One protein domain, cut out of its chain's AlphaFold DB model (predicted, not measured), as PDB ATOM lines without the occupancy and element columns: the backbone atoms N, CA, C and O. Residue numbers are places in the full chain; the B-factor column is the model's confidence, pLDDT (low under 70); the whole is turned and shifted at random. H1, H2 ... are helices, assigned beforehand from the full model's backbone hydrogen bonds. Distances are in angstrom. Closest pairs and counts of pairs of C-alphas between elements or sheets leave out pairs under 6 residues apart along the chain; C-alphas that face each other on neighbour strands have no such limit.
ATOM      1  N   ILE A 110      32.372 -37.397  24.101       83.00
ATOM      2  CA  ILE A 110      31.176 -36.964  23.362       83.00
ATOM      3  C   ILE A 110      30.717 -35.584  23.848       83.00
ATOM      4  O   ILE A 110      30.429 -34.694  23.039       83.00
ATOM      5  N   ILE A 111      30.658 -35.370  25.167       86.75
ATOM      6  CA  ILE A 111      30.279 -34.079  25.752       86.75
ATOM      7  C   ILE A 111      31.271 -32.991  25.332       86.75
ATOM      8  O   ILE A 111      30.849 -31.887  24.972       86.75
ATOM      9  N   LYS A 112      32.576 -33.281  25.344       91.19
ATOM     10  CA  LYS A 112      33.623 -32.351  24.914       91.19
ATOM     11  C   LYS A 112      33.463 -31.983  23.441       91.19
ATOM     12  O   LYS A 112      33.400 -30.794  23.129       91.19
ATOM     13  N   THR A 113      33.278 -32.957  22.553       88.00
ATOM     14  CA  THR A 113      33.054 -32.715  21.119       88.00
ATOM     15  C   THR A 113      31.787 -31.892  20.870       88.00
ATOM     16  O   THR A 113      31.790 -30.970  20.048       88.00
ATOM     17  N   GLN A 114      30.690 -32.161  21.590       84.06
ATOM     18  CA  GLN A 114      29.469 -31.355  21.468       84.06
ATOM     19  C   GLN A 114      29.672 -29.923  21.985       84.06
ATOM     20  O   GLN A 114      29.207 -28.979  21.341       84.06
ATOM     21  N   LYS A 115      30.399 -29.736  23.097       90.62
ATOM     22  CA  LYS A 115      30.763 -28.406  23.616       90.62
ATOM     23  C   LYS A 115      31.608 -27.623  22.613       90.62
ATOM     24  O   LYS A 115      31.283 -26.472  22.329       90.62
ATOM     25  N   GLU A 116      32.625 -28.246  22.023       90.94
ATOM     26  CA  GLU A 116      33.467 -27.626  20.992       90.94
ATOM     27  C   GLU A 116      32.644 -27.234  19.758       90.94
ATOM     28  O   GLU A 116      32.744 -26.112  19.258       90.94
ATOM     29  N   ARG A 117      31.744 -28.110  19.301       81.19
ATOM     30  CA  ARG A 117      30.847 -27.818  18.177       81.19
ATOM     31  C   ARG A 117      29.905 -26.646  18.465       81.19
ATOM     32  O   ARG A 117      29.647 -25.838  17.566       81.19
ATOM     33  N   LEU A 118      29.368 -26.552  19.682       85.38
ATOM     34  CA  LEU A 118      28.539 -25.421  20.099       85.38
ATOM     35  C   LEU A 118      29.355 -24.129  20.198       85.38
ATOM     36  O   LEU A 118      28.872 -23.091  19.746       85.38
ATOM     37  N   ASP A 119      30.594 -24.184  20.688       91.12
ATOM     38  CA  ASP A 119      31.452 -22.999  20.761       91.12
ATOM     39  C   ASP A 119      31.867 -22.498  19.368       91.12
ATOM     40  O   ASP A 119      31.800 -21.298  19.096       91.12
ATOM     41  N   ILE A 120      32.160 -23.401  18.424       86.75
ATOM     42  CA  ILE A 120      32.405 -23.040  17.018       86.75
ATOM     43  C   ILE A 120      31.179 -22.336  16.423       86.75
ATOM     44  O   ILE A 120      31.306 -21.270  15.815       86.75
ATOM     45  N   ARG A 121      29.974 -22.891  16.616       85.06
ATOM     46  CA  ARG A 121      28.723 -22.274  16.142       85.06
ATOM     47  C   ARG A 121      28.501 -20.899  16.771       85.06
ATOM     48  O   ARG A 121      28.163 -19.954  16.057       85.06
ATOM     49  N   ALA A 122      28.737 -20.766  18.074       87.38
ATOM     50  CA  ALA A 122      28.631 -19.497  18.780       87.38
ATOM     51  C   ALA A 122      29.647 -18.469  18.255       87.38
ATOM     52  O   ALA A 122      29.292 -17.310  18.050       87.38
ATOM     53  N   LYS A 123      30.886 -18.880  17.962       90.94
ATOM     54  CA  LYS A 123      31.924 -18.017  17.378       90.94
ATOM     55  C   LYS A 123      31.540 -17.520  15.983       90.94
ATOM     56  O   LYS A 123      31.686 -16.332  15.696       90.94
ATOM     57  N   VAL A 124      30.993 -18.389  15.134       89.25
ATOM     58  CA  VAL A 124      30.481 -17.992  13.810       89.25
ATOM     59  C   VAL A 124      29.333 -16.986  13.949       89.25
ATOM     60  O   VAL A 124      29.334 -15.960  13.274       89.25
ATOM     61  N   LEU A 125      28.390 -17.218  14.864       86.25
ATOM     62  CA  LEU A 125      27.298 -16.272  15.111       86.25
ATOM     63  C   LEU A 125      27.804 -14.920  15.635       86.25
ATOM     64  O   LEU A 125      27.345 -13.886  15.153       86.25
ATOM     65  N   ARG A 126      28.778 -14.910  16.558       89.00
ATOM     66  CA  ARG A 126      29.410 -13.677  17.069       89.00
ATOM     67  C   ARG A 126      30.075 -12.879  15.947       89.00
ATOM     68  O   ARG A 126      29.751 -11.711  15.768       89.00
ATOM     69  N   THR A 127      30.923 -13.520  15.142       89.81
ATOM     70  CA  THR A 127      31.620 -12.849  14.024       89.81
ATOM     71  C   THR A 127      30.650 -12.286  12.984       89.81
ATOM     72  O   THR A 127      30.829 -11.173  12.490       89.81
ATOM     73  N   TYR A 128      29.574 -13.013  12.685       88.12
ATOM     74  CA  TYR A 128      28.544 -12.536  11.771       88.12
ATOM     75  C   TYR A 128      27.748 -11.356  12.356       88.12
ATOM     76  O   TYR A 128      27.491 -10.375  11.658       88.12
ATOM     77  N   ALA A 129      27.403 -11.407  13.647       88.38
ATOM     78  CA  ALA A 129      26.738 -10.307  14.343       88.38
ATOM     79  C   ALA A 129      27.612  -9.043  14.396       88.38
ATOM     80  O   ALA A 129      27.110  -7.939  14.172       88.38
ATOM     81  N   GLU A 130      28.917  -9.189  14.629       90.06
ATOM     82  CA  GLU A 130      29.890  -8.092  14.588       90.06
ATOM     83  C   GLU A 130      29.970  -7.462  13.195       90.06
ATOM     84  O   GLU A 130      29.893  -6.238  13.072       90.06
ATOM     85  N   ALA A 131      30.042  -8.278  12.138       90.62
ATOM     86  CA  ALA A 131      30.084  -7.798  10.759       90.62
ATOM     87  C   ALA A 131      28.814  -7.024  10.372       90.62
ATOM     88  O   ALA A 131      28.897  -5.942   9.782       90.62
ATOM     89  N   ILE A 132      27.636  -7.536  10.747       86.19
ATOM     90  CA  ILE A 132      26.365  -6.835  10.531       86.19
ATOM     91  C   ILE A 132      26.344  -5.529  11.314       86.19
ATOM     92  O   ILE A 132      26.051  -4.488  10.732       86.19
ATOM     93  N   THR A 133      26.705  -5.560  12.598       86.62
ATOM     94  CA  THR A 133      26.707  -4.373  13.461       86.62
ATOM     95  C   THR A 133      27.648  -3.296  12.914       86.62
ATOM     96  O   THR A 133      27.281  -2.121  12.842       86.62
ATOM     97  N   ALA A 134      28.843  -3.685  12.463       87.94
ATOM     98  CA  ALA A 134      29.806  -2.794  11.826       87.94
ATOM     99  C   ALA A 134      29.273  -2.200  10.511       87.94
ATOM    100  O   ALA A 134      29.496  -1.022  10.236       87.94
ATOM    101  N   CYS A 135      28.540  -2.984   9.716       82.56
ATOM    102  CA  CYS A 135      27.907  -2.516   8.485       82.56
ATOM    103  C   CYS A 135      26.789  -1.503   8.770       82.56
ATOM    104  O   CYS A 135      26.765  -0.418   8.197       82.56
ATOM    105  N   THR A 136      25.906  -1.811   9.716       83.44
ATOM    106  CA  THR A 136      24.767  -0.956  10.078       83.44
ATOM    107  C   THR A 136      25.185   0.348  10.751       83.44
ATOM    108  O   THR A 136      24.534   1.366  10.550       83.44
ATOM    109  N   ARG A 137      26.312   0.363  11.481       83.81
ATOM    110  CA  ARG A 137      26.881   1.587  12.081       83.81
ATOM    111  C   ARG A 137      27.291   2.641  11.049       83.81
ATOM    112  O   ARG A 137      27.467   3.795  11.417       83.81
ATOM    113  N   LYS A 138      27.424   2.268   9.772       87.06
ATOM    114  CA  LYS A 138      27.688   3.211   8.674       87.06
ATOM    115  C   LYS A 138      26.463   4.062   8.316       87.06
ATOM    116  O   LYS A 138      26.614   5.056   7.616       87.06
ATOM    117  N   PHE A 139      25.275   3.697   8.799       84.44
ATOM    118  CA  PHE A 139      24.022   4.408   8.552       84.44
ATOM    119  C   PHE A 139      23.553   5.083   9.840       84.44
ATOM    120  O   PHE A 139      22.867   4.470  10.649       84.44
ATOM    121  N   THR A 140      23.947   6.340  10.052       78.88
ATOM    122  CA  THR A 140      23.689   7.073  11.305       78.88
ATOM    123  C   THR A 140      22.515   8.051  11.231       78.88
ATOM    124  O   THR A 140      22.045   8.500  12.272       78.88
ATOM    125  N   THR A 141      22.009   8.376  10.036       82.12
ATOM    126  CA  THR A 141      20.907   9.334   9.840       82.12
ATOM    127  C   THR A 141      20.010   8.959   8.651       82.12
ATOM    128  O   THR A 141      20.416   8.253   7.727       82.12
ATOM    129  N   GLY A 142      18.760   9.432   8.675       84.31
ATOM    130  CA  GLY A 142      17.806   9.299   7.567       84.31
ATOM    131  C   GLY A 142      17.199   7.900   7.382       84.31
ATOM    132  O   GLY A 142      17.228   7.053   8.273       84.31
ATOM    133  N   TYR A 143      16.629   7.660   6.198       84.31
ATOM    134  CA  TYR A 143      15.923   6.417   5.847       84.31
ATOM    135  C   TYR A 143      16.816   5.162   5.933       84.31
ATOM    136  O   TYR A 143      16.350   4.086   6.304       84.31
ATOM    137  N   GLY A 144      18.125   5.310   5.687       82.50
ATOM    138  CA  GLY A 144      19.101   4.223   5.822       82.50
ATOM    139  C   GLY A 144      19.251   3.700   7.256       82.50
ATOM    140  O   GLY A 144      19.382   2.492   7.445       82.50
ATOM    141  N   LEU A 145      19.156   4.572   8.269       85.38
ATOM    142  CA  LEU A 145      19.171   4.164   9.682       85.38
ATOM    143  C   LEU A 145      17.918   3.346  10.038       85.38
ATOM    144  O   LEU A 145      18.006   2.356  10.762       85.38
ATOM    145  N   HIS A 146      16.753   3.728   9.503       82.56
ATOM    146  CA  HIS A 146      15.501   3.000   9.730       82.56
ATOM    147  C   HIS A 146      15.574   1.571   9.175       82.56
ATOM    148  O   HIS A 146      15.279   0.618   9.893       82.56
ATOM    149  N   ILE A 147      16.045   1.413   7.934       84.38
ATOM    150  CA  ILE A 147      16.233   0.094   7.311       84.38
ATOM    151  C   ILE A 147      17.271  -0.737   8.076       84.38
ATOM    152  O   ILE A 147      17.048  -1.922   8.320       84.38
ATOM    153  N   ALA A 148      18.393  -0.133   8.481       86.69
ATOM    154  CA  ALA A 148      19.425  -0.824   9.251       86.69
ATOM    155  C   ALA A 148      18.870  -1.388  10.573       86.69
ATOM    156  O   ALA A 148      19.127  -2.547  10.904       86.69
ATOM    157  N   ASN A 149      18.050  -0.609  11.285       84.62
ATOM    158  CA  ASN A 149      17.395  -1.039  12.523       84.62
ATOM    159  C   ASN A 149      16.323  -2.114  12.280       84.62
ATOM    160  O   ASN A 149      16.242  -3.092  13.024       84.62
ATOM    161  N   GLU A 150      15.503  -1.975  11.236       86.69
ATOM    162  CA  GLU A 150      14.480  -2.967  10.884       86.69
ATOM    163  C   GLU A 150      15.104  -4.323  10.515       86.69
ATOM    164  O   GLU A 150      14.640  -5.382  10.958       86.69
ATOM    165  N   PHE A 151      16.211  -4.290   9.771       87.62
ATOM    166  CA  PHE A 151      16.983  -5.470   9.408       87.62
ATOM    167  C   PHE A 151      17.568  -6.172  10.642       87.62
ATOM    168  O   PHE A 151      17.361  -7.376  10.807       87.62
ATOM    169  N   GLN A 152      18.226  -5.436  11.548       86.62
ATOM    170  CA  GLN A 152      18.762  -5.998  12.797       86.62
ATOM    171  C   GLN A 152      17.669  -6.642  13.660       86.62
ATOM    172  O   GLN A 152      17.824  -7.775  14.116       86.62
ATOM    173  N   ASN A 153      16.539  -5.954  13.841       84.06
ATOM    174  CA  ASN A 153      15.424  -6.447  14.650       84.06
ATOM    175  C   ASN A 153      14.792  -7.714  14.056       84.06
ATOM    176  O   ASN A 153      14.422  -8.639  14.785       84.06
ATOM    177  N   THR A 154      14.687  -7.787  12.731       86.88
ATOM    178  CA  THR A 154      14.148  -8.962  12.032       86.88
ATOM    179  C   THR A 154      15.100 -10.152  12.118       86.88
ATOM    180  O   THR A 154      14.661 -11.273  12.382       86.88
ATOM    181  N   LEU A 155      16.403  -9.908  11.979       86.81
ATOM    182  CA  LEU A 155      17.441 -10.926  12.109       86.81
ATOM    183  C   LEU A 155      17.477 -11.518  13.527       86.81
ATOM    184  O   LEU A 155      17.454 -12.737  13.686       86.81
ATOM    185  N   LEU A 156      17.435 -10.666  14.560       85.06
ATOM    186  CA  LEU A 156      17.358 -11.099  15.959       85.06
ATOM    187  C   LEU A 156      16.090 -11.910  16.240       85.06
ATOM    188  O   LEU A 156      16.140 -12.913  16.951       85.06
ATOM    189  N   ARG A 157      14.946 -11.518  15.667       82.81
ATOM    190  CA  ARG A 157      13.693 -12.275  15.799       82.81
ATOM    191  C   ARG A 157      13.811 -13.665  15.174       82.81
ATOM    192  O   ARG A 157      13.410 -14.639  15.804       82.81
TER     193      ARG A 157
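This is residues 110 to 157 of the 558 residues of the protein "Reverse transcriptase" of Pochonia chlamydosporia 170 (UniProt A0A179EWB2). What shape is this? It is a lopsided helical hairpin: long H1 comes first, and shorter H2 folds back beside its last part, while residues 110 to 128 of H1 stick out. What is it made of? The printed part has 48 residues with two named helices, H1 then H2, and no named strand; the class is all helix. It is extended, with a radius of gyration of the C-alphas of 15.1 A and spans of 51 by 19 by 7 A.

Where is H1? H1, residues 110 to 136, is 38.9 A long from first to last C-alpha and begins at C-alpha 110, (31.176, -36.964, 23.362). Where is H2? H2, residues 143 to 157, is 21.3 A long and ends at C-alpha 157, (13.693, -12.275, 15.799).

Do they meet? H1 touches H2 with residues 132 to 136 alone; the closest C-alphas, of Thr 136 and Ala 148, are 5.4 A apart. This hairpin's helices run opposite ways at a shallow tilt of 13 degrees. What of their backbones? In H1 and H2 every O i to N i+4 pair is within hydrogen-bond range.

How far does it reach? The two C-alphas farthest apart, of Ile 110 and Gly 142, are 50.7 A apart. Is it unbroken? The printed part has no cut, its link is short, and no printed residue is under 70 in pLDDT.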